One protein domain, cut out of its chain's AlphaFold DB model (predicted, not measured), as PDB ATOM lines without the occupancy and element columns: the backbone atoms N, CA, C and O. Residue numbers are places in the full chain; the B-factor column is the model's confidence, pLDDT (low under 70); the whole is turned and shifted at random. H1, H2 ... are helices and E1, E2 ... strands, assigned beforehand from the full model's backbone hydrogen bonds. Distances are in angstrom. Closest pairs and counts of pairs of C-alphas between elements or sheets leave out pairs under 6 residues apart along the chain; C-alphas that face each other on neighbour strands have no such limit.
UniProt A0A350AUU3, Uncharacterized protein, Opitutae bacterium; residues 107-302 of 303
ATOM      1  N   LYS A 107      97.824 140.462 108.247       93.12
ATOM      2  CA  LYS A 107      99.283 140.489 108.444       93.12
ATOM      3  C   LYS A 107      99.782 139.214 109.112       93.12
ATOM      4  O   LYS A 107     100.786 138.644 108.695       93.12
ATOM      5  N   LYS A 108      99.052 138.736 110.126       93.88
ATOM      6  CA  LYS A 108      99.348 137.464 110.784       93.88
ATOM      7  C   LYS A 108      99.264 136.294 109.800       93.88
ATOM      8  O   LYS A 108     100.185 135.495 109.778       93.88
ATOM      9  N   SER A 109      98.223 136.215 108.973       93.69
ATOM     10  CA  SER A 109      98.057 135.151 107.974       93.69
ATOM     11  C   SER A 109      99.211 135.126 106.970       93.69
ATOM     12  O   SER A 109      99.753 134.061 106.688       93.69
ATOM     13  N   LEU A 110      99.628 136.293 106.467       95.31
ATOM     14  CA  LEU A 110     100.790 136.403 105.580       95.31
ATOM     15  C   LEU A 110     102.075 135.956 106.291       95.31
ATOM     16  O   LEU A 110     102.845 135.162 105.752       95.31
ATOM     17  N   ARG A 111     102.296 136.427 107.522       95.81
ATOM     18  CA  ARG A 111     103.451 136.041 108.341       95.81
ATOM     19  C   ARG A 111     103.469 134.536 108.624       95.81
ATOM     20  O   ARG A 111     104.528 133.922 108.543       95.81
ATOM     21  N   ASP A 112     102.324 133.941 108.942       96.00
ATOM     22  CA  ASP A 112     102.182 132.508 109.213       96.00
ATOM     23  C   ASP A 112     102.485 131.686 107.948       96.00
ATOM     24  O   ASP A 112     103.242 130.719 108.025       96.00
ATOM     25  N   ALA A 113     102.002 132.120 106.777       95.50
ATOM     26  CA  ALA A 113     102.336 131.505 105.491       95.50
ATOM     27  C   ALA A 113     103.847 131.564 105.193       95.50
ATOM     28  O   ALA A 113     104.449 130.563 104.811       95.50
ATOM     29  N   LEU A 114     104.489 132.711 105.441       95.56
ATOM     30  CA  LEU A 114     105.935 132.889 105.259       95.56
ATOM     31  C   LEU A 114     106.784 132.177 106.327       95.56
ATOM     32  O   LEU A 114     107.983 131.989 106.129       95.56
ATOM     33  N   ASN A 115     106.191 131.770 107.450       96.12
ATOM     34  CA  ASN A 115     106.857 131.014 108.512       96.12
ATOM     35  C   ASN A 115     106.696 129.497 108.378       96.12
ATOM     36  O   ASN A 115     107.241 128.758 109.203       96.12
ATOM     37  N   GLN A 116     105.969 129.023 107.365       95.62
ATOM     38  CA  GLN A 116     105.859 127.600 107.089       95.62
ATOM     39  C   GLN A 116     107.209 127.058 106.607       95.62
ATOM     40  O   GLN A 116     107.749 127.497 105.593       95.62
ATOM     41  N   GLU A 117     107.759 126.098 107.348       95.25
ATOM     42  CA  GLU A 117     109.033 125.477 107.000       95.25
ATOM     43  C   GLU A 117     108.929 124.687 105.696       95.25
ATOM     44  O   GLU A 117     108.003 123.900 105.482       95.25
ATOM     45  N   ILE A 118     109.935 124.870 104.852       93.56
ATOM     46  CA  ILE A 118     110.099 124.169 103.586       93.56
ATOM     47  C   ILE A 118     111.451 123.469 103.564       93.56
ATOM     48  O   ILE A 118     112.440 123.950 104.124       93.56
ATOM     49  N   GLN A 119     111.502 122.315 102.907       94.06
ATOM     50  CA  GLN A 119     112.756 121.610 102.708       94.06
ATOM     51  C   GLN A 119     113.532 122.262 101.566       94.06
ATOM     52  O   GLN A 119     113.041 122.362 100.448       94.06
ATOM     53  N   ILE A 120     114.772 122.655 101.839       93.44
ATOM     54  CA  ILE A 120     115.694 123.170 100.832       93.44
ATOM     55  C   ILE A 120     116.903 122.250 100.693       93.44
ATOM     56  O   ILE A 120     117.367 121.628 101.651       93.44
ATOM     57  N   LYS A 121     117.434 122.182  99.479       93.06
ATOM     58  CA  LYS A 121     118.705 121.576  99.106       93.06
ATOM     59  C   LYS A 121     119.829 122.581  99.303       93.06
ATOM     60  O   LYS A 121     119.724 123.741  98.907       93.06
ATOM     61  N   LEU A 122     120.932 122.101  99.859       92.38
ATOM     62  CA  LEU A 122     122.152 122.869 100.046       92.38
ATOM     63  C   LEU A 122     123.175 122.425  98.991       92.38
ATOM     64  O   LEU A 122     123.717 121.319  99.089       92.38
ATOM     65  N   PRO A 123     123.415 123.239  97.950       91.50
ATOM     66  CA  PRO A 123     124.372 122.906  96.909       91.50
ATOM     67  C   PRO A 123     125.810 123.075  97.423       91.50
ATOM     68  O   PRO A 123     126.024 123.777  98.413       91.50
ATOM     69  N   PRO A 124     126.800 122.438  96.772       91.94
ATOM     70  CA  PRO A 124     128.208 122.595  97.126       91.94
ATOM     71  C   PRO A 124     128.701 124.047  97.012       91.94
ATOM     72  O   PRO A 124     128.131 124.859  96.283       91.94
ATOM     73  N   MET A 125     129.812 124.353  97.691       90.88
ATOM     74  CA  MET A 125     130.471 125.665  97.648       90.88
ATOM     75  C   MET A 125     130.747 126.144  96.214       90.88
ATOM     76  O   MET A 125     130.582 127.331  95.919       90.88
ATOM     77  N   SER A 126     131.137 125.229  95.321       86.31
ATOM     78  CA  SER A 126     131.500 125.522  93.927       86.31
ATOM     79  C   SER A 126     130.363 126.070  93.050       86.31
ATOM     80  O   SER A 126     130.613 126.491  91.916       86.31
ATOM     81  N   GLU A 127     129.123 126.080  93.548       86.50
ATOM     82  CA  GLU A 127     127.973 126.673  92.852       86.50
ATOM     83  C   GLU A 127     127.788 128.162  93.160       86.50
ATOM     84  O   GLU A 127     127.137 128.879  92.402       86.50
ATOM     85  N   PHE A 128     128.378 128.650  94.252       83.25
ATOM     86  CA  PHE A 128     128.253 130.045  94.687       83.25
ATOM     87  C   PHE A 128     129.427 130.912  94.253       83.25
ATOM     88  O   PHE A 128     129.278 132.124  94.086       83.25
ATOM     89  N   PHE A 129     130.602 130.305  94.114       79.50
ATOM     90  CA  PHE A 129     131.847 131.011  93.859       79.50
ATOM     91  C   PHE A 129     132.428 130.496  92.547       79.50
ATOM     92  O   PHE A 129     132.706 129.310  92.403       79.50
ATOM     93  N   ASP A 130     132.508 131.399  91.566       64.88
ATOM     94  CA  ASP A 130     132.829 131.086  90.174       64.88
ATOM     95  C   ASP A 130     134.230 130.460  90.096       64.88
ATOM     96  O   ASP A 130     135.247 131.118  90.312       64.88
ATOM     97  N   ASP A 131     134.257 129.165  89.796       53.97
ATOM     98  CA  ASP A 131     135.448 128.321  89.860       53.97
ATOM     99  C   ASP A 131     136.016 128.042  88.463       53.97
ATOM    100  O   ASP A 131     136.522 126.957  88.163       53.97
ATOM    101  N   LYS A 132     135.871 129.023  87.560       49.34
ATOM    102  CA  LYS A 132     136.253 128.901  86.142       49.34
ATOM    103  C   LYS A 132     137.725 128.518  85.953       49.34
ATOM    104  O   LYS A 132     138.043 127.884  84.954       49.34
ATOM    105  N   ASP A 133     138.572 128.807  86.940       45.50
ATOM    106  CA  ASP A 133     139.994 128.447  86.947       45.50
ATOM    107  C   ASP A 133     140.284 127.057  87.563       45.50
ATOM    108  O   ASP A 133     141.372 126.521  87.367       45.50
ATOM    109  N   ILE A 134     139.345 126.454  88.306       47.94
ATOM    110  CA  ILE A 134     139.558 125.212  89.082       47.94
ATOM    111  C   ILE A 134     138.854 124.005  88.441       47.94
ATOM    112  O   ILE A 134     139.382 122.891  88.465       47.94
ATOM    113  N   LYS A 135     137.696 124.209  87.792       43.31
ATOM    114  CA  LYS A 135     136.932 123.137  87.114       43.31
ATOM    115  C   LYS A 135     137.670 122.518  85.915       43.31
ATOM    116  O   LYS A 135     137.263 121.474  85.416       43.31
ATOM    117  N   GLY A 136     138.768 123.132  85.478       45.00
ATOM    118  CA  GLY A 136     139.579 122.710  84.340       45.00
ATOM    119  C   GLY A 136     140.630 121.632  84.617       45.00
ATOM    120  O   GLY A 136     141.484 121.467  83.762       45.00
ATOM    121  N   GLY A 137     140.636 120.937  85.764       41.22
ATOM    122  CA  GLY A 137     141.416 119.701  86.003       41.22
ATOM    123  C   GLY A 137     142.954 119.783  85.920       41.22
ATOM    124  O   GLY A 137     143.641 118.884  86.396       41.22
ATOM    125  N   SER A 138     143.514 120.859  85.377       40.53
ATOM    126  CA  SER A 138     144.935 121.145  85.298       40.53
ATOM    127  C   SER A 138     145.135 122.605  85.666       40.53
ATOM    128  O   SER A 138     144.967 123.506  84.843       40.53
ATOM    129  N   PHE A 139     145.506 122.850  86.915       48.88
ATOM    130  CA  PHE A 139     146.098 124.129  87.243       48.88
ATOM    131  C   PHE A 139     147.489 124.181  86.612       48.88
ATOM    132  O   PHE A 139     148.432 123.577  87.125       48.88
ATOM    133  N   ASN A 140     147.625 124.897  85.500       43.19
ATOM    134  CA  ASN A 140     148.936 125.288  84.998       43.19
ATOM    135  C   ASN A 140     149.394 126.512  85.801       43.19
ATOM    136  O   ASN A 140     149.315 127.653  85.351       43.19
ATOM    137  N   PHE A 141     149.788 126.273  87.051       54.34
ATOM    138  CA  PHE A 141     150.380 127.297  87.900       54.34
ATOM    139  C   PHE A 141     151.809 127.561  87.419       54.34
ATOM    140  O   PHE A 141     152.757 126.895  87.836       54.34
ATOM    141  N   ASN A 142     151.964 128.518  86.508       48.09
ATOM    142  CA  ASN A 142     153.276 128.879  85.977       48.09
ATOM    143  C   ASN A 142     154.095 129.714  86.982       48.09
ATOM    144  O   ASN A 142     155.317 129.790  86.850       48.09
ATOM    145  N   HIS A 143     153.459 130.300  88.011       55.75
ATOM    146  CA  HIS A 143     154.127 131.143  89.005       55.75
ATOM    147  C   HIS A 143     153.740 130.834  90.460       55.75
ATOM    148  O   HIS A 143     152.590 130.548  90.776       55.75
ATOM    149  N   ILE A 144     154.715 130.967  91.376       56.03
ATOM    150  CA  ILE A 144     154.555 130.818  92.842       56.03
ATOM    151  C   ILE A 144     153.429 131.709  93.398       56.03
ATOM    152  O   ILE A 144     152.749 131.333  94.356       56.03
ATOM    153  N   ASP A 145     153.224 132.880  92.798       60.78
ATOM    154  CA  ASP A 145     152.192 133.818  93.229       60.78
ATOM    155  C   ASP A 145     150.780 133.291  92.943       60.78
ATOM    156  O   ASP A 145     149.914 133.415  93.812       60.78
ATOM    157  N   ASP A 146     150.568 132.582  91.829       64.88
ATOM    158  CA  ASP A 146     149.275 131.978  91.477       64.88
ATOM    159  C   ASP A 146     148.797 130.988  92.556       64.88
ATOM    160  O   ASP A 146     147.607 130.923  92.877       64.88
ATOM    161  N   PHE A 147     149.731 130.283  93.205       62.56
ATOM    162  CA  PHE A 147     149.430 129.347  94.293       62.56
ATOM    163  C   PHE A 147     149.003 130.047  95.583       62.56
ATOM    164  O   PHE A 147     148.002 129.667  96.193       62.56
ATOM    165  N   LYS A 148     149.726 131.099  95.997       68.31
ATOM    166  CA  LYS A 148     149.341 131.899  97.174       68.31
ATOM    167  C   LYS A 148     147.970 132.537  96.970       68.31
ATOM    168  O   LYS A 148     147.221 132.707  97.935       68.31
ATOM    169  N   PHE A 149     147.632 132.899  95.733       77.62
ATOM    170  CA  PHE A 149     146.301 133.390  95.398       77.62
ATOM    171  C   PHE A 149     145.243 132.282  95.464       77.62
ATOM    172  O   PHE A 149     144.177 132.540  96.020       77.62
ATOM    173  N   ALA A 150     145.523 131.068  94.983       76.00
ATOM    174  CA  ALA A 150     144.591 129.937  95.035       76.00
ATOM    175  C   ALA A 150     144.279 129.478  96.471       76.00
ATOM    176  O   ALA A 150     143.111 129.328  96.831       76.00
ATOM    177  N   GLU A 151     145.298 129.337  97.323       80.69
ATOM    178  CA  GLU A 151     145.124 128.996  98.741       80.69
ATOM    179  C   GLU A 151     144.255 130.045  99.451       80.69
ATOM    180  O   GLU A 151     143.192 129.722  99.988       80.69
ATOM    181  N   LYS A 152     144.637 131.329  99.364       84.12
ATOM    182  CA  LYS A 152     143.875 132.434  99.967       84.12
ATOM    183  C   LYS A 152     142.449 132.527  99.428       84.12
ATOM    184  O   LYS A 152     141.527 132.816 100.192       84.12
ATOM    185  N   ARG A 153     142.251 132.301  98.125       82.50
ATOM    186  CA  ARG A 153     140.932 132.319  97.479       82.50
ATOM    187  C   ARG A 153     140.059 131.175  97.990       82.50
ATOM    188  O   ARG A 153     138.942 131.446  98.419       82.50
ATOM    189  N   SER A 154     140.578 129.947  98.035       85.94
ATOM    190  CA  SER A 154     139.839 128.787  98.552       85.94
ATOM    191  C   SER A 154     139.457 128.945 100.027       85.94
ATOM    192  O   SER A 154     138.309 128.706 100.395       85.94
ATOM    193  N   ALA A 155     140.369 129.456 100.861       87.94
ATOM    194  CA  ALA A 155     140.084 129.760 102.262       87.94
ATOM    195  C   ALA A 155     138.998 130.840 102.401       87.94
ATOM    196  O   ALA A 155     138.098 130.719 103.236       87.94
ATOM    197  N   ARG A 156     139.040 131.879 101.554       89.12
ATOM    198  CA  ARG A 156     138.000 132.914 101.500       89.12
ATOM    199  C   ARG A 156     136.651 132.340 101.070       89.12
ATOM    200  O   ARG A 156     135.654 132.700 101.684       89.12
ATOM    201  N   TYR A 157     136.594 131.484 100.052       90.00
ATOM    202  CA  TYR A 157     135.340 130.873  99.597       90.00
ATOM    203  C   TYR A 157     134.743 129.955 100.652       90.00
ATOM    204  O   TYR A 157     133.563 130.093 100.959       90.00
ATOM    205  N   LEU A 158     135.558 129.114 101.295       91.12
ATOM    206  CA  LEU A 158     135.089 128.274 102.393       91.12
ATOM    207  C   LEU A 158     134.532 129.122 103.545       91.12
ATOM    208  O   LEU A 158     133.487 128.792 104.104       91.12
ATOM    209  N   LYS A 159     135.195 130.237 103.872       92.62
ATOM    210  CA  LYS A 159     134.704 131.196 104.865       92.62
ATOM    211  C   LYS A 159     133.367 131.821 104.452       92.62
ATOM    212  O   LYS A 159     132.433 131.774 105.238       92.62
ATOM    213  N   LEU A 160     133.250 132.360 103.237       91.69
ATOM    214  CA  LEU A 160     132.000 132.965 102.746       91.69
ATOM    215  C   LEU A 160     130.858 131.946 102.670       91.69
ATOM    216  O   LEU A 160     129.714 132.283 102.945       91.69
ATOM    217  N   TYR A 161     131.165 130.698 102.317       92.38
ATOM    218  CA  TYR A 161     130.187 129.618 102.305       92.38
ATOM    219  C   TYR A 161     129.725 129.246 103.718       92.38
ATOM    220  O   TYR A 161     128.537 129.054 103.950       92.38
ATOM    221  N   THR A 162     130.655 129.205 104.673       93.31
ATOM    222  CA  THR A 162     130.353 128.988 106.095       93.31
ATOM    223  C   THR A 162     129.446 130.093 106.632       93.31
ATOM    224  O   THR A 162     128.428 129.792 107.245       93.31
ATOM    225  N   GLU A 163     129.777 131.355 106.348       92.44
ATOM    226  CA  GLU A 163     128.965 132.517 106.726       92.44
ATOM    227  C   GLU A 163     127.581 132.484 106.070       92.44
ATOM    228  O   GLU A 163     126.597 132.761 106.737       92.44
ATOM    229  N   LEU A 164     127.471 132.074 104.799       91.81
ATOM    230  CA  LEU A 164     126.172 131.914 104.138       91.81
ATOM    231  C   LEU A 164     125.286 130.912 104.885       91.81
ATOM    232  O   LEU A 164     124.123 131.205 105.141       91.81
ATOM    233  N   LEU A 165     125.820 129.740 105.241       92.06
ATOM    234  CA  LEU A 165     125.048 128.727 105.967       92.06
ATOM    235  C   LEU A 165     124.709 129.171 107.398       92.06
ATOM    236  O   LEU A 165     123.629 128.862 107.893       92.06
ATOM    237  N   GLN A 166     125.594 129.922 108.052       91.69
ATOM    238  CA  GLN A 166     125.326 130.514 109.364       91.69
ATOM    239  C   GLN A 166     124.219 131.569 109.290       91.69
ATOM    240  O   GLN A 166     123.251 131.497 110.038       91.69
ATOM    241  N   ASP A 167     124.331 132.515 108.360       89.75
ATOM    242  CA  ASP A 167     123.452 133.681 108.292       89.75
ATOM    243  C   ASP A 167     122.069 133.369 107.725       89.75
ATOM    244  O   ASP A 167     121.110 134.057 108.079       89.75
ATOM    245  N   LEU A 168     121.980 132.400 106.808       88.06
ATOM    246  CA  LEU A 168     120.735 132.060 106.119       88.06
ATOM    247  C   LEU A 168     120.050 130.819 106.693       88.06
ATOM    248  O   LEU A 168     118.828 130.755 106.713       88.06
ATOM    249  N   VAL A 169     120.823 129.829 107.147       87.19
ATOM    250  CA  VAL A 169     120.284 128.558 107.665       87.19
ATOM    251  C   VAL A 169     120.398 128.474 109.195       87.19
ATOM    252  O   VAL A 169     119.820 127.585 109.815       87.19
ATOM    253  N   GLY A 170     121.136 129.382 109.842       88.31
ATOM    254  CA  GLY A 170     121.307 129.373 111.298       88.31
ATOM    255  C   GLY A 170     122.201 128.239 111.808       88.31
ATOM    256  O   GLY A 170     122.122 127.868 112.976       88.31
ATOM    257  N   TRP A 171     123.028 127.632 110.951       89.62
ATOM    258  CA  TRP A 171     123.882 126.516 111.357       89.62
ATOM    259  C   TRP A 171     125.125 126.997 112.098       89.62
ATOM    260  O   TRP A 171     126.078 127.478 111.488       89.62
ATOM    261  N   GLU A 172     125.157 126.796 113.410       85.81
ATOM    262  CA  GLU A 172     126.364 127.015 114.202       85.81
ATOM    263  C   GLU A 172     127.417 125.944 113.867       85.81
ATOM    264  O   GLU A 172     127.204 124.753 114.074       85.81
ATOM    265  N   ASN A 173     128.568 126.379 113.347       86.75
ATOM    266  CA  ASN A 173     129.708 125.531 112.963       86.75
ATOM    267  C   ASN A 173     129.365 124.410 111.956       86.75
ATOM    268  O   ASN A 173     129.467 123.228 112.288       86.75
ATOM    269  N   PRO A 174     128.997 124.752 110.707       89.12
ATOM    270  CA  PRO A 174     128.646 123.756 109.703       89.12
ATOM    271  C   PRO A 174     129.819 122.807 109.419       89.12
ATOM    272  O   PRO A 174     130.938 123.228 109.116       89.12
ATOM    273  N   GLU A 175     129.554 121.503 109.497       90.94
ATOM    274  CA  GLU A 175     130.517 120.478 109.107       90.94
ATOM    275  C   GLU A 175     130.535 120.310 107.586       90.94
ATOM    276  O   GLU A 175     129.488 120.291 106.928       90.94
ATOM    277  N   PHE A 176     131.735 120.144 107.023       93.38
ATOM    278  CA  PHE A 176     131.923 119.983 105.586       93.38
ATOM    279  C   PHE A 176     132.727 118.733 105.253       93.38
ATOM    280  O   PHE A 176     133.834 118.545 105.765       93.38
ATOM    281  N   SER A 177     132.235 117.960 104.288       93.56
ATOM    282  CA  SER A 177     133.080 117.055 103.512       93.56
ATOM    283  C   SER A 177     133.871 117.888 102.507       93.56
ATOM    284  O   SER A 177     133.282 118.560 101.656       93.56
ATOM    285  N   LYS A 178     135.201 117.861 102.608       92.31
ATOM    286  CA  LYS A 178     136.101 118.697 101.803       92.31
ATOM    287  C   LYS A 178     136.877 117.845 100.808       92.31
ATOM    288  O   LYS A 178     137.521 116.878 101.207       92.31
ATOM    289  N   SER A 179     136.874 118.250  99.543       87.94
ATOM    290  CA  SER A 179     137.856 117.775  98.567       87.94
ATOM    291  C   SER A 179     139.019 118.752  98.549       87.94
ATOM    292  O   SER A 179     138.816 119.969  98.496       87.94
ATOM    293  N   THR A 180     140.240 118.231  98.625       87.19
ATOM    294  CA  THR A 180     141.443 119.058  98.682       87.19
ATOM    295  C   THR A 180     142.472 118.627  97.653       87.19
ATOM    296  O   THR A 180     142.595 117.451  97.317       87.19
ATOM    297  N   HIS A 181     143.246 119.595  97.173       82.50
ATOM    298  CA  HIS A 181     144.472 119.348  96.429       82.50
ATOM    299  C   HIS A 181     145.661 119.724  97.305       82.50
ATOM    300  O   HIS A 181     145.755 120.848  97.801       82.50
ATOM    301  N   SER A 182     146.562 118.760  97.506       79.12
ATOM    302  CA  SER A 182     147.840 118.998  98.171       79.12
ATOM    303  C   SER A 182     148.857 119.475  97.147       79.12
ATOM    304  O   SER A 182     149.111 118.799  96.150       79.12
ATOM    305  N   LEU A 183     149.458 120.624  97.413       69.25
ATOM    306  CA  LEU A 183     150.497 121.215  96.588       69.25
ATOM    307  C   LEU A 183     151.827 121.071  97.313       69.25
ATOM    308  O   LEU A 183     151.969 121.533  98.443       69.25
ATOM    309  N   ILE A 184     152.800 120.425  96.676       72.81
ATOM    310  CA  ILE A 184     154.147 120.264  97.230       72.81
ATOM    311  C   ILE A 184     155.018 121.401  96.687       72.81
ATOM    312  O   ILE A 184     155.258 121.482  95.483       72.81
ATOM    313  N   LYS A 185     155.487 122.287  97.568       71.88
ATOM    314  CA  LYS A 185     156.419 123.371  97.230       71.88
ATOM    315  C   LYS A 185     157.834 122.829  97.015       71.88
ATOM    316  O   LYS A 185     158.200 121.777  97.536       71.88
ATOM    317  N   SER A 186     158.676 123.599  96.322       72.88
ATOM    318  CA  SER A 186     160.092 123.267  96.078       72.88
ATOM    319  C   SER A 186     160.918 123.076  97.358       72.88
ATOM    320  O   SER A 186     161.898 122.341  97.349       72.88
ATOM    321  N   ASN A 187     160.506 123.687  98.472       77.69
ATOM    322  CA  ASN A 187     161.109 123.502  99.797       77.69
ATOM    323  C   ASN A 187     160.550 122.284 100.570       77.69
ATOM    324  O   ASN A 187     160.808 122.152 101.763       77.69
ATOM    325  N   GLY A 188     159.736 121.435  99.932       73.94
ATOM    326  CA  GLY A 188     159.121 120.247 100.528       73.94
ATOM    327  C   GLY A 188     157.888 120.508 101.402       73.94
ATOM    328  O   GLY A 188     157.233 119.551 101.820       73.94
ATOM    329  N   SER A 189     157.532 121.771 101.670       75.62
ATOM    330  CA  SER A 189     156.306 122.096 102.414       75.62
ATOM    331  C   SER A 189     155.051 121.827 101.579       75.62
ATOM    332  O   SER A 189     155.090 121.858 100.347       75.62
ATOM    333  N   ARG A 190     153.942 121.515 102.257       75.75
ATOM    334  CA  ARG A 190     152.661 121.199 101.622       75.75
ATOM    335  C   ARG A 190     151.633 122.271 101.943       75.75
ATOM    336  O   ARG A 190     151.347 122.486 103.117       75.75
ATOM    337  N   ASP A 191     151.054 122.859 100.907       77.31
ATOM    338  CA  ASP A 191     149.852 123.681 101.031       77.31
ATOM    339  C   ASP A 191     148.629 122.853 100.642       77.31
ATOM    340  O   ASP A 191     148.717 121.935  99.820       77.31
ATOM    341  N   VAL A 192     147.479 123.183 101.224       81.25
ATOM    342  CA  VAL A 192     146.219 122.481 100.972       81.25
ATOM    343  C   VAL A 192     145.199 123.478 100.446       81.25
ATOM    344  O   VAL A 192     144.794 124.398 101.153       81.25
ATOM    345  N   VAL A 193     144.760 123.273  99.208       82.88
ATOM    346  CA  VAL A 193     143.691 124.060  98.586       82.88
ATOM    347  C   VAL A 193     142.396 123.270  98.694       82.88
ATOM    348  O   VAL A 193     142.346 122.108  98.289       82.88
ATOM    349  N   VAL A 194     141.348 123.888  99.238       85.69
ATOM    350  CA  VAL A 194     140.003 123.294  99.267       85.69
ATOM    351  C   VAL A 194     139.339 123.570  97.923       85.69
ATOM    352  O   VAL A 194     138.989 124.711  97.636       85.69
ATOM    353  N   THR A 195     139.190 122.543  97.089       82.50
ATOM    354  CA  THR A 195     138.550 122.675  95.768       82.50
ATOM    355  C   THR A 195     137.047 122.474  95.826       82.50
ATOM    356  O   THR A 195     136.325 122.968  94.974       82.50
ATOM    357  N   GLU A 196     136.554 121.774  96.844       87.44
ATOM    358  CA  GLU A 196     135.124 121.608  97.059       87.44
ATOM    359  C   GLU A 196     134.822 121.499  98.549       87.44
ATOM    360  O   GLU A 196     135.572 120.875  99.305       87.44
ATOM    361  N   ALA A 197     133.689 122.063  98.958       91.56
ATOM    362  CA  ALA A 197     133.135 121.869 100.288       91.56
ATOM    363  C   ALA A 197     131.644 121.553 100.169       91.56
ATOM    364  O   ALA A 197     130.860 122.341  99.639       91.56
ATOM    365  N   ARG A 198     131.260 120.377 100.667       93.75
ATOM    366  CA  ARG A 198     129.872 119.914 100.720       93.75
ATOM    367  C   ARG A 198     129.396 119.926 102.166       93.75
ATOM    368  O   ARG A 198     130.103 119.368 103.006       93.75
ATOM    369  N   PRO A 199     128.238 120.525 102.466       92.56
ATOM    370  CA  PRO A 199     127.687 120.495 103.809       92.56
ATOM    371  C   PRO A 199     127.395 119.044 104.200       92.56
ATOM    372  O   PRO A 199     126.973 118.243 103.363       92.56
ATOM    373  N   GLY A 200     127.621 118.697 105.470       89.25
ATOM    374  CA  GLY A 200     127.406 117.339 105.980       89.25
ATOM    375  C   GLY A 200     125.965 116.840 105.805       89.25
ATOM    376  O   GLY A 200     125.734 115.637 105.715       89.25
ATOM    377  N   ARG A 201     124.998 117.761 105.688       89.38
ATOM    378  CA  ARG A 201     123.622 117.468 105.274       89.38
ATOM    379  C   ARG A 201     123.336 118.185 103.958       89.38
ATOM    380  O   ARG A 201     123.553 119.388 103.846       89.38
ATOM    381  N   SER A 202     122.819 117.456 102.974       89.12
ATOM    382  CA  SER A 202     122.462 117.998 101.654       89.12
ATOM    383  C   SER A 202     121.125 118.737 101.635       89.12
ATOM    384  O   SER A 202     120.780 119.346 100.624       89.12
ATOM    385  N   THR A 203     120.356 118.660 102.721       92.94
ATOM    386  CA  THR A 203     119.047 119.299 102.869       92.94
ATOM    387  C   THR A 203     118.845 119.825 104.283       92.94
ATOM    388  O   THR A 203     119.395 119.273 105.239       92.94
ATOM    389  N   THR A 204     118.002 120.840 104.419       93.69
ATOM    390  CA  THR A 204     117.593 121.437 105.697       93.69
ATOM    391  C   THR A 204     116.179 121.998 105.584       93.69
ATOM    392  O   THR A 204     115.658 122.124 104.478       93.69
ATOM    393  N   LEU A 205     115.565 122.322 106.717       93.50
ATOM    394  CA  LEU A 205     114.353 123.133 106.753       93.50
ATOM    395  C   LEU A 205     114.744 124.611 106.835       93.50
ATOM    396  O   LEU A 205     115.758 124.947 107.450       93.50
ATOM    397  N   MET A 206     113.967 125.465 106.181       93.06
ATOM    398  CA  MET A 206     114.111 126.921 106.207       93.06
ATOM    399  C   MET A 206     112.720 127.542 106.117       93.06
ATOM    400  O   MET A 206     111.845 126.981 105.456       93.06
ATOM    401  N   LYS A 207     112.508 128.700 106.740       94.00
ATOM    402  CA  LYS A 207     111.288 129.481 106.525       94.00
ATOM    403  C   LYS A 207     111.511 130.475 105.388       94.00
ATOM    404  O   LYS A 207     112.559 131.125 105.361       94.00
ATOM    405  N   PRO A 208     110.541 130.661 104.480       94.12
ATOM    406  CA  PRO A 208     110.560 131.766 103.525       94.12
ATOM    407  C   PRO A 208     110.891 133.117 104.176       94.12
ATOM    408  O   PRO A 208     111.681 133.882 103.630       94.12
ATOM    409  N   MET A 209     110.365 133.373 105.379       94.44
ATOM    410  CA  MET A 209     110.649 134.579 106.160       94.44
ATOM    411  C   MET A 209     112.143 134.772 106.456       94.44
ATOM    412  O   MET A 209     112.670 135.858 106.225       94.44
ATOM    413  N   ASP A 210     112.842 133.728 106.909       92.12
ATOM    414  CA  ASP A 210     114.275 133.805 107.238       92.12
ATOM    415  C   ASP A 210     115.096 134.194 105.997       92.12
ATOM    416  O   ASP A 210     116.046 134.978 106.068       92.12
ATOM    417  N   PHE A 211     114.680 133.708 104.823       90.94
ATOM    418  CA  PHE A 211     115.285 134.082 103.552       90.94
ATOM    419  C   PHE A 211     115.040 135.555 103.191       90.94
ATOM    420  O   PHE A 211     115.976 136.262 102.809       90.94
ATOM    421  N   LEU A 212     113.805 136.043 103.343       91.75
ATOM    422  CA  LEU A 212     113.478 137.457 103.124       91.75
ATOM    423  C   LEU A 212     114.290 138.368 104.052       91.75
ATOM    424  O   LEU A 212     114.837 139.375 103.604       91.75
ATOM    425  N   GLN A 213     114.423 137.987 105.324       91.88
ATOM    426  CA  GLN A 213     115.226 138.710 106.311       91.88
ATOM    427  C   GLN A 213     116.720 138.675 105.976       91.88
ATOM    428  O   GLN A 213     117.431 139.663 106.158       91.88
ATOM    429  N   PHE A 214     117.227 137.557 105.459       91.19
ATOM    430  CA  PHE A 214     118.604 137.473 104.982       91.19
ATOM    431  C   PHE A 214     118.869 138.438 103.817       91.19
ATOM    432  O   PHE A 214     119.929 139.074 103.784       91.19
ATOM    433  N   LEU A 215     117.917 138.569 102.886       88.69
ATOM    434  CA  LEU A 215     118.029 139.479 101.746       88.69
ATOM    435  C   LEU A 215     117.883 140.959 102.125       88.69
ATOM    436  O   LEU A 215     118.493 141.797 101.467       88.69
ATOM    437  N   SER A 216     117.120 141.295 103.170       88.00
ATOM    438  CA  SER A 216     116.878 142.693 103.565       88.00
ATOM    439  C   SER A 216     118.037 143.344 104.324       88.00
ATOM    440  O   SER A 216     118.059 144.566 104.493       88.00
ATOM    441  N   LYS A 217     119.032 142.563 104.761       86.12
ATOM    442  CA  LYS A 217     120.231 143.065 105.445       86.12
ATOM    443  C   LYS A 217     121.022 144.010 104.525       86.12
ATOM    444  O   LYS A 217     121.635 143.570 103.555       86.12
ATOM    445  N   GLU A 218     121.085 145.297 104.889       68.00
ATOM    446  CA  GLU A 218     121.626 146.405 104.067       68.00
ATOM    447  C   GLU A 218     123.072 146.239 103.563       68.00
ATOM    448  O   GLU A 218     123.498 146.965 102.669       68.00
ATOM    449  N   ASN A 219     123.845 145.305 104.121       64.56
ATOM    450  CA  ASN A 219     125.256 145.111 103.783       64.56
ATOM    451  C   ASN A 219     125.619 143.638 103.569       64.56
ATOM    452  O   ASN A 219     126.713 143.180 103.919       64.56
ATOM    453  N   ASN A 220     124.683 142.856 103.036       67.25
ATOM    454  CA  ASN A 220     124.927 141.442 102.853       67.25
ATOM    455  C   ASN A 220     125.680 141.175 101.543       67.25
ATOM    456  O   ASN A 220     125.113 140.978 100.471       67.25
ATOM    457  N   ARG A 221     127.012 141.109 101.633       77.38
ATOM    458  CA  ARG A 221     127.886 140.661 100.531       77.38
ATOM    459  C   ARG A 221     127.499 139.290  99.949       77.38
ATOM    460  O   ARG A 221     127.999 138.928  98.886       77.38
ATOM    461  N   LEU A 222     126.663 138.526 100.654       81.00
ATOM    462  CA  LEU A 222     126.197 137.196 100.286       81.00
ATOM    463  C   LEU A 222     124.808 137.206  99.626       81.00
ATOM    464  O   LEU A 222     124.320 136.132  99.286       81.00
ATOM    465  N   SER A 223     124.172 138.360  99.381       80.38
ATOM    466  CA  SER A 223     122.823 138.407  98.786       80.38
ATOM    467  C   SER A 223     122.738 137.680  97.440       80.38
ATOM    468  O   SER A 223     121.818 136.897  97.214       80.38
ATOM    469  N   ASN A 224     123.742 137.834  96.568       81.75
ATOM    470  CA  ASN A 224     123.807 137.091  95.300       81.75
ATOM    471  C   ASN A 224     123.979 135.575  95.514       81.75
ATOM    472  O   ASN A 224     123.452 134.767  94.744       81.75
ATOM    473  N   SER A 225     124.690 135.169  96.569       85.75
ATOM    474  CA  SER A 225     124.787 133.763  96.967       85.75
ATOM    475  C   SER A 225     123.446 133.244  97.504       85.75
ATOM    476  O   SER A 225     123.054 132.137  97.155       85.75
ATOM    477  N   GLY A 226     122.683 134.057  98.242       85.88
ATOM    478  CA  GLY A 226     121.304 133.739  98.637       85.88
ATOM    479  C   GLY A 226     120.369 133.552  97.440       85.88
ATOM    480  O   GLY A 226     119.666 132.547  97.362       85.88
ATOM    481  N   VAL A 227     120.421 134.446  96.445       85.12
ATOM    482  CA  VAL A 227     119.670 134.276  95.181       85.12
ATOM    483  C   VAL A 227     120.085 132.996  94.464       85.12
ATOM    484  O   VAL A 227     119.245 132.277  93.925       85.12
ATOM    485  N   THR A 228     121.378 132.670  94.479       85.81
ATOM    486  CA  THR A 228     121.861 131.402  93.924       85.81
ATOM    487  C   THR A 228     121.232 130.218  94.658       85.81
ATOM    488  O   THR A 228     120.736 129.314  93.992       85.81
ATOM    489  N   LEU A 229     121.150 130.247  95.994       87.38
ATOM    490  CA  LEU A 229     120.493 129.194  96.774       87.38
ATOM    491  C   LEU A 229     119.005 129.045  96.425       87.38
ATOM    492  O   LEU A 229     118.548 127.915  96.258       87.38
ATOM    493  N   LEU A 230     118.260 130.142  96.249       85.06
ATOM    494  CA  LEU A 230     116.864 130.073  95.787       85.06
ATOM    495  C   LEU A 230     116.731 129.383  94.433       85.06
ATOM    496  O   LEU A 230     115.792 128.629  94.214       85.06
ATOM    497  N   ARG A 231     117.673 129.597  93.512       83.81
ATOM    498  CA  ARG A 231     117.621 128.958  92.188       83.81
ATOM    499  C   ARG A 231     117.794 127.439  92.258       83.81
ATOM    500  O   ARG A 231     117.308 126.745  91.371       83.81
ATOM    501  N   TYR A 232     118.442 126.922  93.303       86.62
ATOM    502  CA  TYR A 232     118.473 125.482  93.602       86.62
ATOM    503  C   TYR A 232     117.189 124.974  94.265       86.62
ATOM    504  O   TYR A 232     116.974 123.764  94.330       86.62
ATOM    505  N   ASN A 233     116.351 125.890  94.745       89.88
ATOM    506  CA  ASN A 233     115.193 125.640  95.589       89.88
ATOM    507  C   ASN A 233     113.992 126.435  95.081       89.88
ATOM    508  O   ASN A 233     113.450 127.268  95.802       89.88
ATOM    509  N   LEU A 234     113.589 126.198  93.828       89.12
ATOM    510  CA  LEU A 234     112.470 126.928  93.222       89.12
ATOM    511  C   LEU A 234     111.178 126.783  94.031       89.12
ATOM    512  O   LEU A 234     110.443 127.749  94.133       89.12
ATOM    513  N   GLU A 235     110.979 125.654  94.713       87.12
ATOM    514  CA  GLU A 235     109.861 125.444  95.645       87.12
ATOM    515  C   GLU A 235     109.806 126.507  96.758       87.12
ATOM    516  O   GLU A 235     108.727 126.909  97.185       87.12
ATOM    517  N   ALA A 236     110.963 127.009  97.206       87.31
ATOM    518  CA  ALA A 236     111.030 128.095  98.177       87.31
ATOM    519  C   ALA A 236     110.561 129.424  97.596       87.31
ATOM    520  O   ALA A 236     109.852 130.180  98.259       87.31
ATOM    521  N   LEU A 237     110.950 129.697  96.353       89.44
ATOM    522  CA  LEU A 237     110.514 130.884  95.635       89.44
ATOM    523  C   LEU A 237     109.019 130.802  95.302       89.44
ATOM    524  O   LEU A 237     108.307 131.778  95.514       89.44
ATOM    525  N   ASP A 238     108.531 129.630  94.896       91.81
ATOM    526  CA  ASP A 238     107.115 129.361  94.636       91.81
ATOM    527  C   ASP A 238     106.274 129.591  95.901       91.81
ATOM    528  O   ASP A 238     105.214 130.209  95.832       91.81
ATOM    529  N   ALA A 239     106.755 129.154  97.073       92.12
ATOM    530  CA  ALA A 239     106.076 129.387  98.348       92.12
ATOM    531  C   ALA A 239     105.970 130.885  98.692       92.12
ATOM    532  O   ALA A 239     104.910 131.338  99.125       92.12
ATOM    533  N   ILE A 240     107.037 131.659  98.457       93.12
ATOM    534  CA  ILE A 240     107.029 133.121  98.631       93.12
ATOM    535  C   ILE A 240     106.027 133.763  97.668       93.12
ATOM    536  O   ILE A 240     105.161 134.522  98.099       93.12
ATOM    537  N   CYS A 241     106.125 133.445  96.373       93.69
ATOM    538  CA  CYS A 241     105.235 133.979  95.343       93.69
ATOM    539  C   CYS A 241     103.773 133.688  95.674       93.69
ATOM    540  O   CYS A 241     102.962 134.610  95.684       93.69
ATOM    541  N   LYS A 242     103.456 132.444  96.042       94.75
ATOM    542  CA  LYS A 242     102.104 132.036  96.419       94.75
ATOM    543  C   LYS A 242     101.569 132.829  97.611       94.75
ATOM    544  O   LYS A 242     100.439 133.300  97.561       94.75
ATOM    545  N   ALA A 243     102.374 133.037  98.654       95.19
ATOM    546  CA  ALA A 243     101.953 133.834  99.807       95.19
ATOM    547  C   ALA A 243     101.584 135.278  99.412       95.19
ATOM    548  O   ALA A 243     100.602 135.828  99.915       95.19
ATOM    549  N   PHE A 244     102.327 135.885  98.478       94.88
ATOM    550  CA  PHE A 244     102.020 137.224  97.962       94.88
ATOM    551  C   PHE A 244     100.859 137.250  96.965       94.88
ATOM    552  O   PHE A 244     100.115 138.230  96.943       94.88
ATOM    553  N   GLU A 245     100.671 136.200  96.168       94.94
ATOM    554  CA  GLU A 245      99.497 136.032  95.305       94.94
ATOM    555  C   GLU A 245      98.218 135.949  96.139       94.94
ATOM    556  O   GLU A 245      97.292 136.731  95.911       94.94
ATOM    557  N   ASP A 246      98.204 135.087  97.158       93.38
ATOM    558  CA  ASP A 246      97.078 134.921  98.079       93.38
ATOM    559  C   ASP A 246      96.791 136.238  98.829       93.38
ATOM    560  O   ASP A 246      95.640 136.673  98.933       93.38
ATOM    561  N   ALA A 247      97.838 136.937  99.286       93.19
ATOM    562  CA  ALA A 247      97.696 138.239  99.934       93.19
ATOM    563  C   ALA A 247      97.136 139.314  98.986       93.19
ATOM    564  O   ALA A 247      96.242 140.077  99.362       93.19
ATOM    565  N   SER A 248      97.631 139.372  97.746       92.88
ATOM    566  CA  SER A 248      97.146 140.304  96.726       92.88
ATOM    567  C   SER A 248      95.692 140.022  96.350       92.88
ATOM    568  O   SER A 248      94.931 140.969  96.148       92.88
ATOM    569  N   ALA A 249      95.296 138.750  96.262       89.44
ATOM    570  CA  ALA A 249      93.920 138.351  95.987       89.44
ATOM    571  C   ALA A 249      92.979 138.808  97.111       89.44
ATOM    572  O   ALA A 249      91.998 139.497  96.836       89.44
ATOM    573  N   ALA A 250      93.334 138.548  98.376       87.75
ATOM    574  CA  ALA A 250      92.549 138.987  99.534       87.75
ATOM    575  C   ALA A 250      92.347 140.514  99.566       87.75
ATOM    576  O   ALA A 250      91.254 141.004  99.861       87.75
ATOM    577  N   LEU A 251      93.384 141.278  99.209       86.81
ATOM    578  CA  LEU A 251      93.323 142.739  99.097       86.81
ATOM    579  C   LEU A 251      92.412 143.205  97.947       86.81
ATOM    580  O   LEU A 251      91.609 144.117  98.134       86.81
ATOM    581  N   GLY A 252      92.511 142.577  96.771       80.00
ATOM    582  CA  GLY A 252      91.704 142.918  95.591       80.00
ATOM    583  C   GLY A 252      90.226 142.540  95.725       80.00
ATOM    584  O   GLY A 252      89.348 143.239  95.218       80.00
ATOM    585  N   GLU A 253      89.937 141.475  96.466       80.88
ATOM    586  CA  GLU A 253      88.583 141.073  96.842       80.88
ATOM    587  C   GLU A 253      88.029 141.913  97.997       80.88
ATOM    588  O   GLU A 253      86.918 141.674  98.450       80.88
ATOM    589  N   GLY A 254      88.764 142.897  98.516       72.88
ATOM    590  CA  GLY A 254      88.316 143.681  99.660       72.88
ATOM    591  C   GLY A 254      88.042 142.817 100.892       72.88
ATOM    592  O   GLY A 254      87.219 143.188 101.711       72.88
ATOM    593  N   ALA A 255      88.685 141.664 101.062       80.94
ATOM    594  CA  ALA A 255      88.466 140.789 102.216       80.94
ATOM    595  C   ALA A 255      89.083 141.346 103.517       80.94
ATOM    596  O   ALA A 255      89.233 140.615 104.492       80.94
ATOM    597  N   ILE A 256      89.480 142.622 103.541       82.94
ATOM    598  CA  ILE A 256      90.270 143.219 104.616       82.94
ATOM    599  C   ILE A 256      89.607 144.486 105.134       82.94
ATOM    600  O   ILE A 256      89.287 145.398 104.376       82.94
ATOM    601  N   ILE A 257      89.471 144.556 106.456       79.00
ATOM    602  CA  ILE A 257      88.973 145.725 107.177       79.00
ATOM    603  C   ILE A 257      90.152 146.680 107.418       79.00
ATOM    604  O   ILE A 257      90.887 146.550 108.404       79.00
ATOM    605  N   ALA A 258      90.349 147.613 106.489       76.19
ATOM    606  CA  ALA A 258      91.311 148.714 106.551       76.19
ATOM    607  C   ALA A 258      90.817 149.882 105.676       76.19
ATOM    608  O   ALA A 258      89.902 149.714 104.870       76.19
ATOM    609  N   ASP A 259      91.396 151.074 105.827       74.31
ATOM    610  CA  ASP A 259      91.059 152.199 104.952       74.31
ATOM    611  C   ASP A 259      91.545 151.957 103.508       74.31
ATOM    612  O   ASP A 259      92.498 151.212 103.254       74.31
ATOM    613  N   SER A 260      90.892 152.609 102.542       73.69
ATOM    614  CA  SER A 260      91.148 152.399 101.111       73.69
ATOM    615  C   SER A 260      92.582 152.735 100.689       73.69
ATOM    616  O   SER A 260      93.111 152.106  99.765       73.69
ATOM    617  N   SER A 261      93.229 153.689 101.366       77.75
ATOM    618  CA  SER A 261      94.611 154.069 101.076       77.75
ATOM    619  C   SER A 261      95.589 152.990 101.541       77.75
ATOM    620  O   SER A 261      96.469 152.596 100.774       77.75
ATOM    621  N   THR A 262      95.367 152.422 102.729       84.06
ATOM    622  CA  THR A 262      96.127 151.283 103.255       84.06
ATOM    623  C   THR A 262      95.977 150.055 102.361       84.06
ATOM    624  O   THR A 262      96.985 149.480 101.953       84.06
ATOM    625  N   ILE A 263      94.747 149.688 101.974       83.00
ATOM    626  CA  ILE A 263      94.498 148.546 101.072       83.00
ATOM    627  C   ILE A 263      95.209 148.745  99.731       83.00
ATOM    628  O   ILE A 263      95.892 147.841  99.250       83.00
ATOM    629  N   SER A 264      95.094 149.935  99.135       83.25
ATOM    630  CA  SER A 264      95.745 150.245  97.856       83.25
ATOM    631  C   SER A 264      97.269 150.155  97.954       83.25
ATOM    632  O   SER A 264      97.909 149.597  97.062       83.25
ATOM    633  N   ASN A 265      97.847 150.660  99.048       90.50
ATOM    634  CA  ASN A 265      99.283 150.591  99.304       90.50
ATOM    635  C   ASN A 265      99.757 149.147  99.468       90.50
ATOM    636  O   ASN A 265     100.687 148.739  98.778       90.50
ATOM    637  N   TRP A 266      99.092 148.352 100.308       94.06
ATOM    638  CA  TRP A 266      99.437 146.943 100.503       94.06
ATOM    639  C   TRP A 266      99.279 146.129  99.225       94.06
ATOM    640  O   TRP A 266     100.134 145.303  98.917       94.06
ATOM    641  N   HIS A 267      98.230 146.384  98.443       92.62
ATOM    642  CA  HIS A 267      98.012 145.688  97.177       92.62
ATOM    643  C   HIS A 267      99.114 146.016  96.168       92.62
ATOM    644  O   HIS A 267      99.646 145.119  95.514       92.62
ATOM    645  N   TYR A 268      99.514 147.288  96.084       92.62
ATOM    646  CA  TYR A 268     100.661 147.697  95.281       92.62
ATOM    647  C   TYR A 268     101.952 147.006  95.741       92.62
ATOM    648  O   TYR A 268     102.659 146.433  94.915       92.62
ATOM    649  N   THR A 269     102.240 147.009  97.045       94.00
ATOM    650  CA  THR A 269     103.456 146.404  97.605       94.00
ATOM    651  C   THR A 269     103.497 144.893  97.364       94.00
ATOM    652  O   THR A 269     104.518 144.385  96.904       94.00
ATOM    653  N   ALA A 270     102.386 144.174  97.570       93.94
ATOM    654  CA  ALA A 270     102.293 142.739  97.287       93.94
ATOM    655  C   ALA A 270     102.558 142.422  95.806       93.94
ATOM    656  O   ALA A 270     103.342 141.526  95.494       93.94
ATOM    657  N   ARG A 271     101.968 143.193  94.880       93.75
ATOM    658  CA  ARG A 271     102.190 143.007  93.436       93.75
ATOM    659  C   ARG A 271     103.612 143.349  93.012       93.75
ATOM    660  O   ARG A 271     104.202 142.585  92.257       93.75
ATOM    661  N   SER A 272     104.176 144.444  93.521       92.81
ATOM    662  CA  SER A 272     105.566 144.827  93.234       92.81
ATOM    663  C   SER A 272     106.538 143.749  93.709       92.81
ATOM    664  O   SER A 272     107.450 143.373  92.973       92.81
ATOM    665  N   MET A 273     106.310 143.177  94.900       91.69
ATOM    666  CA  MET A 273     107.109 142.055  95.396       91.69
ATOM    667  C   MET A 273     106.968 140.814  94.524       91.69
ATOM    668  O   MET A 273     107.977 140.201  94.183       91.69
ATOM    669  N   LEU A 274     105.747 140.459  94.120       91.94
ATOM    670  CA  LEU A 274     105.508 139.324  93.233       91.94
ATOM    671  C   LEU A 274     106.228 139.493  91.886       91.94
ATOM    672  O   LEU A 274     106.865 138.560  91.396       91.94
ATOM    673  N   GLU A 275     106.178 140.682  91.286       90.88
ATOM    674  CA  GLU A 275     106.918 141.004  90.060       90.88
ATOM    675  C   GLU A 275     108.437 140.912  90.276       90.88
ATOM    676  O   GLU A 275     109.152 140.312  89.465       90.88
ATOM    677  N   SER A 276     108.923 141.435  91.401       89.81
ATOM    678  CA  SER A 276     110.321 141.368  91.821       89.81
ATOM    679  C   SER A 276     110.805 139.919  91.997       89.81
ATOM    680  O   SER A 276     111.841 139.559  91.429       89.81
ATOM    681  N   PHE A 277     110.048 139.042  92.664       88.75
ATOM    682  CA  PHE A 277     110.372 137.611  92.777       88.75
ATOM    683  C   PHE A 277     110.292 136.880  91.436       88.75
ATOM    684  O   PHE A 277     111.200 136.122  91.095       88.75
ATOM    685  N   ASN A 278     109.280 137.174  90.618       87.12
ATOM    686  CA  ASN A 278     109.179 136.625  89.266       87.12
ATOM    687  C   ASN A 278     110.385 137.010  88.393       87.12
ATOM    688  O   ASN A 278     110.846 136.224  87.558       87.12
ATOM    689  N   SER A 279     110.954 138.198  88.607       85.88
ATOM    690  CA  SER A 279     112.180 138.621  87.929       85.88
ATOM    691  C   SER A 279     113.416 137.822  88.369       85.88
ATOM    692  O   SER A 279     114.301 137.574  87.542       85.88
ATOM    693  N   LEU A 280     113.464 137.339  89.619       84.00
ATOM    694  CA  LEU A 280     114.567 136.520  90.137       84.00
ATOM    695  C   LEU A 280     114.640 135.127  89.497       84.00
ATOM    696  O   LEU A 280     115.729 134.560  89.434       84.00
ATOM    697  N   TYR A 281     113.551 134.593  88.924       80.19
ATOM    698  CA  TYR A 281     113.650 133.380  88.092       80.19
ATOM    699  C   TYR A 281     114.544 133.601  86.864       80.19
ATOM    700  O   TYR A 281     115.182 132.666  86.375       80.19
ATOM    701  N   LYS A 282     114.590 134.837  86.349       81.19
ATOM    702  CA  LYS A 282     115.308 135.203  85.119       81.19
ATOM    703  C   LYS A 282     116.678 135.822  85.402       81.19
ATOM    704  O   LYS A 282     117.613 135.613  84.631       81.19
ATOM    705  N   SER A 283     116.801 136.589  86.484       78.31
ATOM    706  CA  SER A 283     118.014 137.322  86.863       78.31
ATOM    707  C   SER A 283     118.887 136.539  87.850       78.31
ATOM    708  O   SER A 283     118.390 135.821  88.708       78.31
ATOM    709  N   LYS A 284     120.213 136.712  87.772       71.69
ATOM    710  CA  LYS A 284     121.168 136.182  88.771       71.69
ATOM    711  C   LYS A 284     121.529 137.194  89.860       71.69
ATOM    712  O   LYS A 284     122.353 136.893  90.718       71.69
ATOM    713  N   THR A 285     120.971 138.397  89.791       74.38
ATOM    714  CA  THR A 285     121.354 139.519  90.648       74.38
ATOM    715  C   THR A 285     120.130 140.247  91.160       74.38
ATOM    716  O   THR A 285     119.169 140.461  90.413       74.38
ATOM    717  N   ILE A 286     120.226 140.684  92.409       80.19
ATOM    718  CA  ILE A 286     119.290 141.626  93.010       80.19
ATOM    719  C   ILE A 286     119.554 143.012  92.419       80.19
ATOM    720  O   ILE A 286     120.707 143.413  92.252       80.19
ATOM    721  N   ASN A 287     118.493 143.723  92.049       81.94
ATOM    722  CA  ASN A 287     118.576 145.104  91.589       81.94
ATOM    723  C   ASN A 287     118.081 146.055  92.693       81.94
ATOM    724  O   ASN A 287     117.421 145.641  93.642       81.94
ATOM    725  N   ALA A 288     118.354 147.351  92.546       84.88
ATOM    726  CA  ALA A 288     117.929 148.350  93.532       84.88
ATOM    727  C   ALA A 288     116.396 148.439  93.701       84.88
ATOM    728  O   ALA A 288     115.918 148.885  94.742       84.88
ATOM    729  N   GLN A 289     115.622 148.029  92.686       85.88
ATOM    730  CA  GLN A 289     114.161 147.946  92.780       85.88
ATOM    731  C   GLN A 289     113.747 146.891  93.808       85.88
ATOM    732  O   GLN A 289     112.937 147.194  94.676       85.88
ATOM    733  N   PHE A 290     114.339 145.700  93.740       87.94
ATOM    734  CA  PHE A 290     114.049 144.599  94.648       87.94
ATOM    735  C   PHE A 290     114.334 144.985  96.102       87.94
ATOM    736  O   PHE A 290     113.487 144.767  96.959       87.94
ATOM    737  N   ASP A 291     115.478 145.620  96.382       87.06
ATOM    738  CA  ASP A 291     115.823 146.050  97.747       87.06
ATOM    739  C   ASP A 291     114.810 147.053  98.309       87.06
ATOM    740  O   ASP A 291     114.421 146.974  99.475       87.06
ATOM    741  N   ARG A 292     114.366 148.005  97.480       88.88
ATOM    742  CA  ARG A 292     113.347 148.983  97.872       88.88
ATOM    743  C   ARG A 292     112.004 148.314  98.137       88.88
ATOM    744  O   ARG A 292     111.372 148.627  99.144       88.88
ATOM    745  N   ASP A 293     111.576 147.429  97.245       90.69
ATOM    746  CA  ASP A 293     110.296 146.735  97.376       90.69
ATOM    747  C   ASP A 293     110.304 145.848  98.625       90.69
ATOM    748  O   ASP A 293     109.345 145.864  99.394       90.69
ATOM    749  N   LEU A 294     111.422 145.160  98.886       91.50
ATOM    750  CA  LEU A 294     111.596 144.310 100.057       91.50
ATOM    751  C   LEU A 294     111.526 145.119 101.357       91.50
ATOM    752  O   LEU A 294     110.831 144.719 102.286       91.50
ATOM    753  N   ARG A 295     112.194 146.278 101.433       91.12
ATOM    754  CA  ARG A 295     112.090 147.174 102.602       91.12
ATOM    755  C   ARG A 295     110.658 147.639 102.825       91.12
ATOM    756  O   ARG A 295     110.140 147.514 103.928       91.12
ATOM    757  N   ARG A 296     110.009 148.111 101.759       91.88
ATOM    758  CA  ARG A 296     108.621 148.569 101.816       91.88
ATOM    759  C   ARG A 296     107.682 147.455 102.269       91.88
ATOM    760  O   ARG A 296     106.780 147.707 103.051       91.88
ATOM    761  N   MET A 297     107.911 146.223 101.826       94.06
ATOM    762  CA  MET A 297     107.166 145.049 102.274       94.06
ATOM    763  C   MET A 297     107.325 144.810 103.781       94.06
ATOM    764  O   MET A 297     106.319 144.618 104.461       94.06
ATOM    765  N   PHE A 298     108.551 144.845 104.307       94.25
ATOM    766  CA  PHE A 298     108.793 144.707 105.748       94.25
ATOM    767  C   PHE A 298     108.078 145.801 106.559       94.25
ATOM    768  O   PHE A 298     107.447 145.499 107.572       94.25
ATOM    769  N   GLU A 299     108.105 147.046 106.080       93.06
ATOM    770  CA  GLU A 299     107.419 148.184 106.707       93.06
ATOM    771  C   GLU A 299     105.885 148.051 106.647       93.06
ATOM    772  O   GLU A 299     105.200 148.129 107.669       93.06
ATOM    773  N   ASP A 300     105.334 147.817 105.454       91.38
ATOM    774  CA  ASP A 300     103.893 147.815 105.200       91.38
ATOM    775  C   ASP A 300     103.191 146.652 105.912       91.38
ATOM    776  O   ASP A 300     102.121 146.832 106.512       91.38
ATOM    777  N   PHE A 301     103.796 145.464 105.885       91.06
ATOM    778  CA  PHE A 301     103.198 144.246 106.428       91.06
ATOM    779  C   PHE A 301     103.622 143.934 107.862       91.06
ATOM    780  O   PHE A 301     103.028 143.032 108.446       91.06
ATOM    781  N   ASP A 302     104.530 144.722 108.458       90.50
ATOM    782  CA  ASP A 302     105.133 144.427 109.766       90.50
ATOM    783  C   ASP A 302     105.696 142.997 109.747       90.50
ATOM    784  O   ASP A 302     105.126 142.102 110.360       90.50
TER     785      ASP A 302
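This is residues 107 to 302 of the 303 residues of an uncharacterized protein of Opitutae bacterium (UniProt A0A350AUU3). A long arm and a helical lobe lie end to end: in the arm, helix H2 packs alongside the strand hairpin E2 and E3, mainly on E3, and in the lobe H1, H5, H6 and H7 gather. H3 and H4 lie between them, at the end of H2, with the short strand pair E1 and E4 near the join. The 196 printed residues have seven named helices and four named strands, in the order H1 E1 H2 E2 E3 E4 H3 H4 H5 H6 H7; both two-stranded sheets, E2 - E3 and E1 - E4, are antiparallel, and the class is mixed, helices and strands. The whole is loose, with a radius of gyration of the C-alphas of 21.0 A and spans of 76 by 29 by 23 A.

E2 is residues 176 to 184, 23.7 A long, and E3 is residues 190 to 199, 25.1 A, with a bend of 57 degrees at residue 195. H2, residues 144 to 169, is 37.4 A long and begins at C-alpha 144 (154.555, 130.818, 92.842). E1 is residues 118 to 121 and E4 residues 203 to 206. H3 is residues 208 to 216, and H4 residues 223 to 232. H5, residues 234 to 252, is 26.3 A long, and H6, residues 260 to 280, is 30.3 A. H7, residues 288 to 301, is 20.0 A long and ends at C-alpha 301 (103.198, 144.246, 106.428). H1, residues 107 to 114, begins at C-alpha 107 (99.283, 140.489, 108.444).

In the E2 and E3 hairpin, N 177 and O 198 are 2.9 A apart, within hydrogen-bond range. The closest C-alphas of H2 and E3 are Glu 151 and Val 193, 5.1 A. H2 touches H3 with residues 167 to 169 alone, at a steep tilt of 51 degrees, closest C-alphas Leu 168 and Phe 214, 5.9 A. H3 is the hub, touching five helices; among them H4 forms a helical hairpin with it, C-alphas Leu 215 and Ser 223 being closest at 5.7 A. E1 and E4 have N 120 and O 204 within hydrogen-bond range at 2.8 A. H5 and H6 form a helical hairpin at a shallow tilt of 22 degrees, closest C-alphas Ser 248 and His 267, 5.5 A. H6 and H7 form another, closest C-alphas Ser 276 and Phe 290, 5.7 A. H1 touches H5, closest C-alphas Ala 113 and Ala 243, 6.2 A. H2 and H6 are apart. In H1 to H7, every O i to N i+4 pair is within hydrogen-bond range.

The C-alphas farthest apart, Asn 187 and Asp 259, are 75.9 A apart. The printed part has no cut. The link from E1 to H2, residues 122 to 143, is long. Residues 256 to 261, of which 260 and 261 belong to H6, stand free. Mean pLDDT of the printed part is 83.9; residues 130 to 148, 183 and 218 to 220 are under 70.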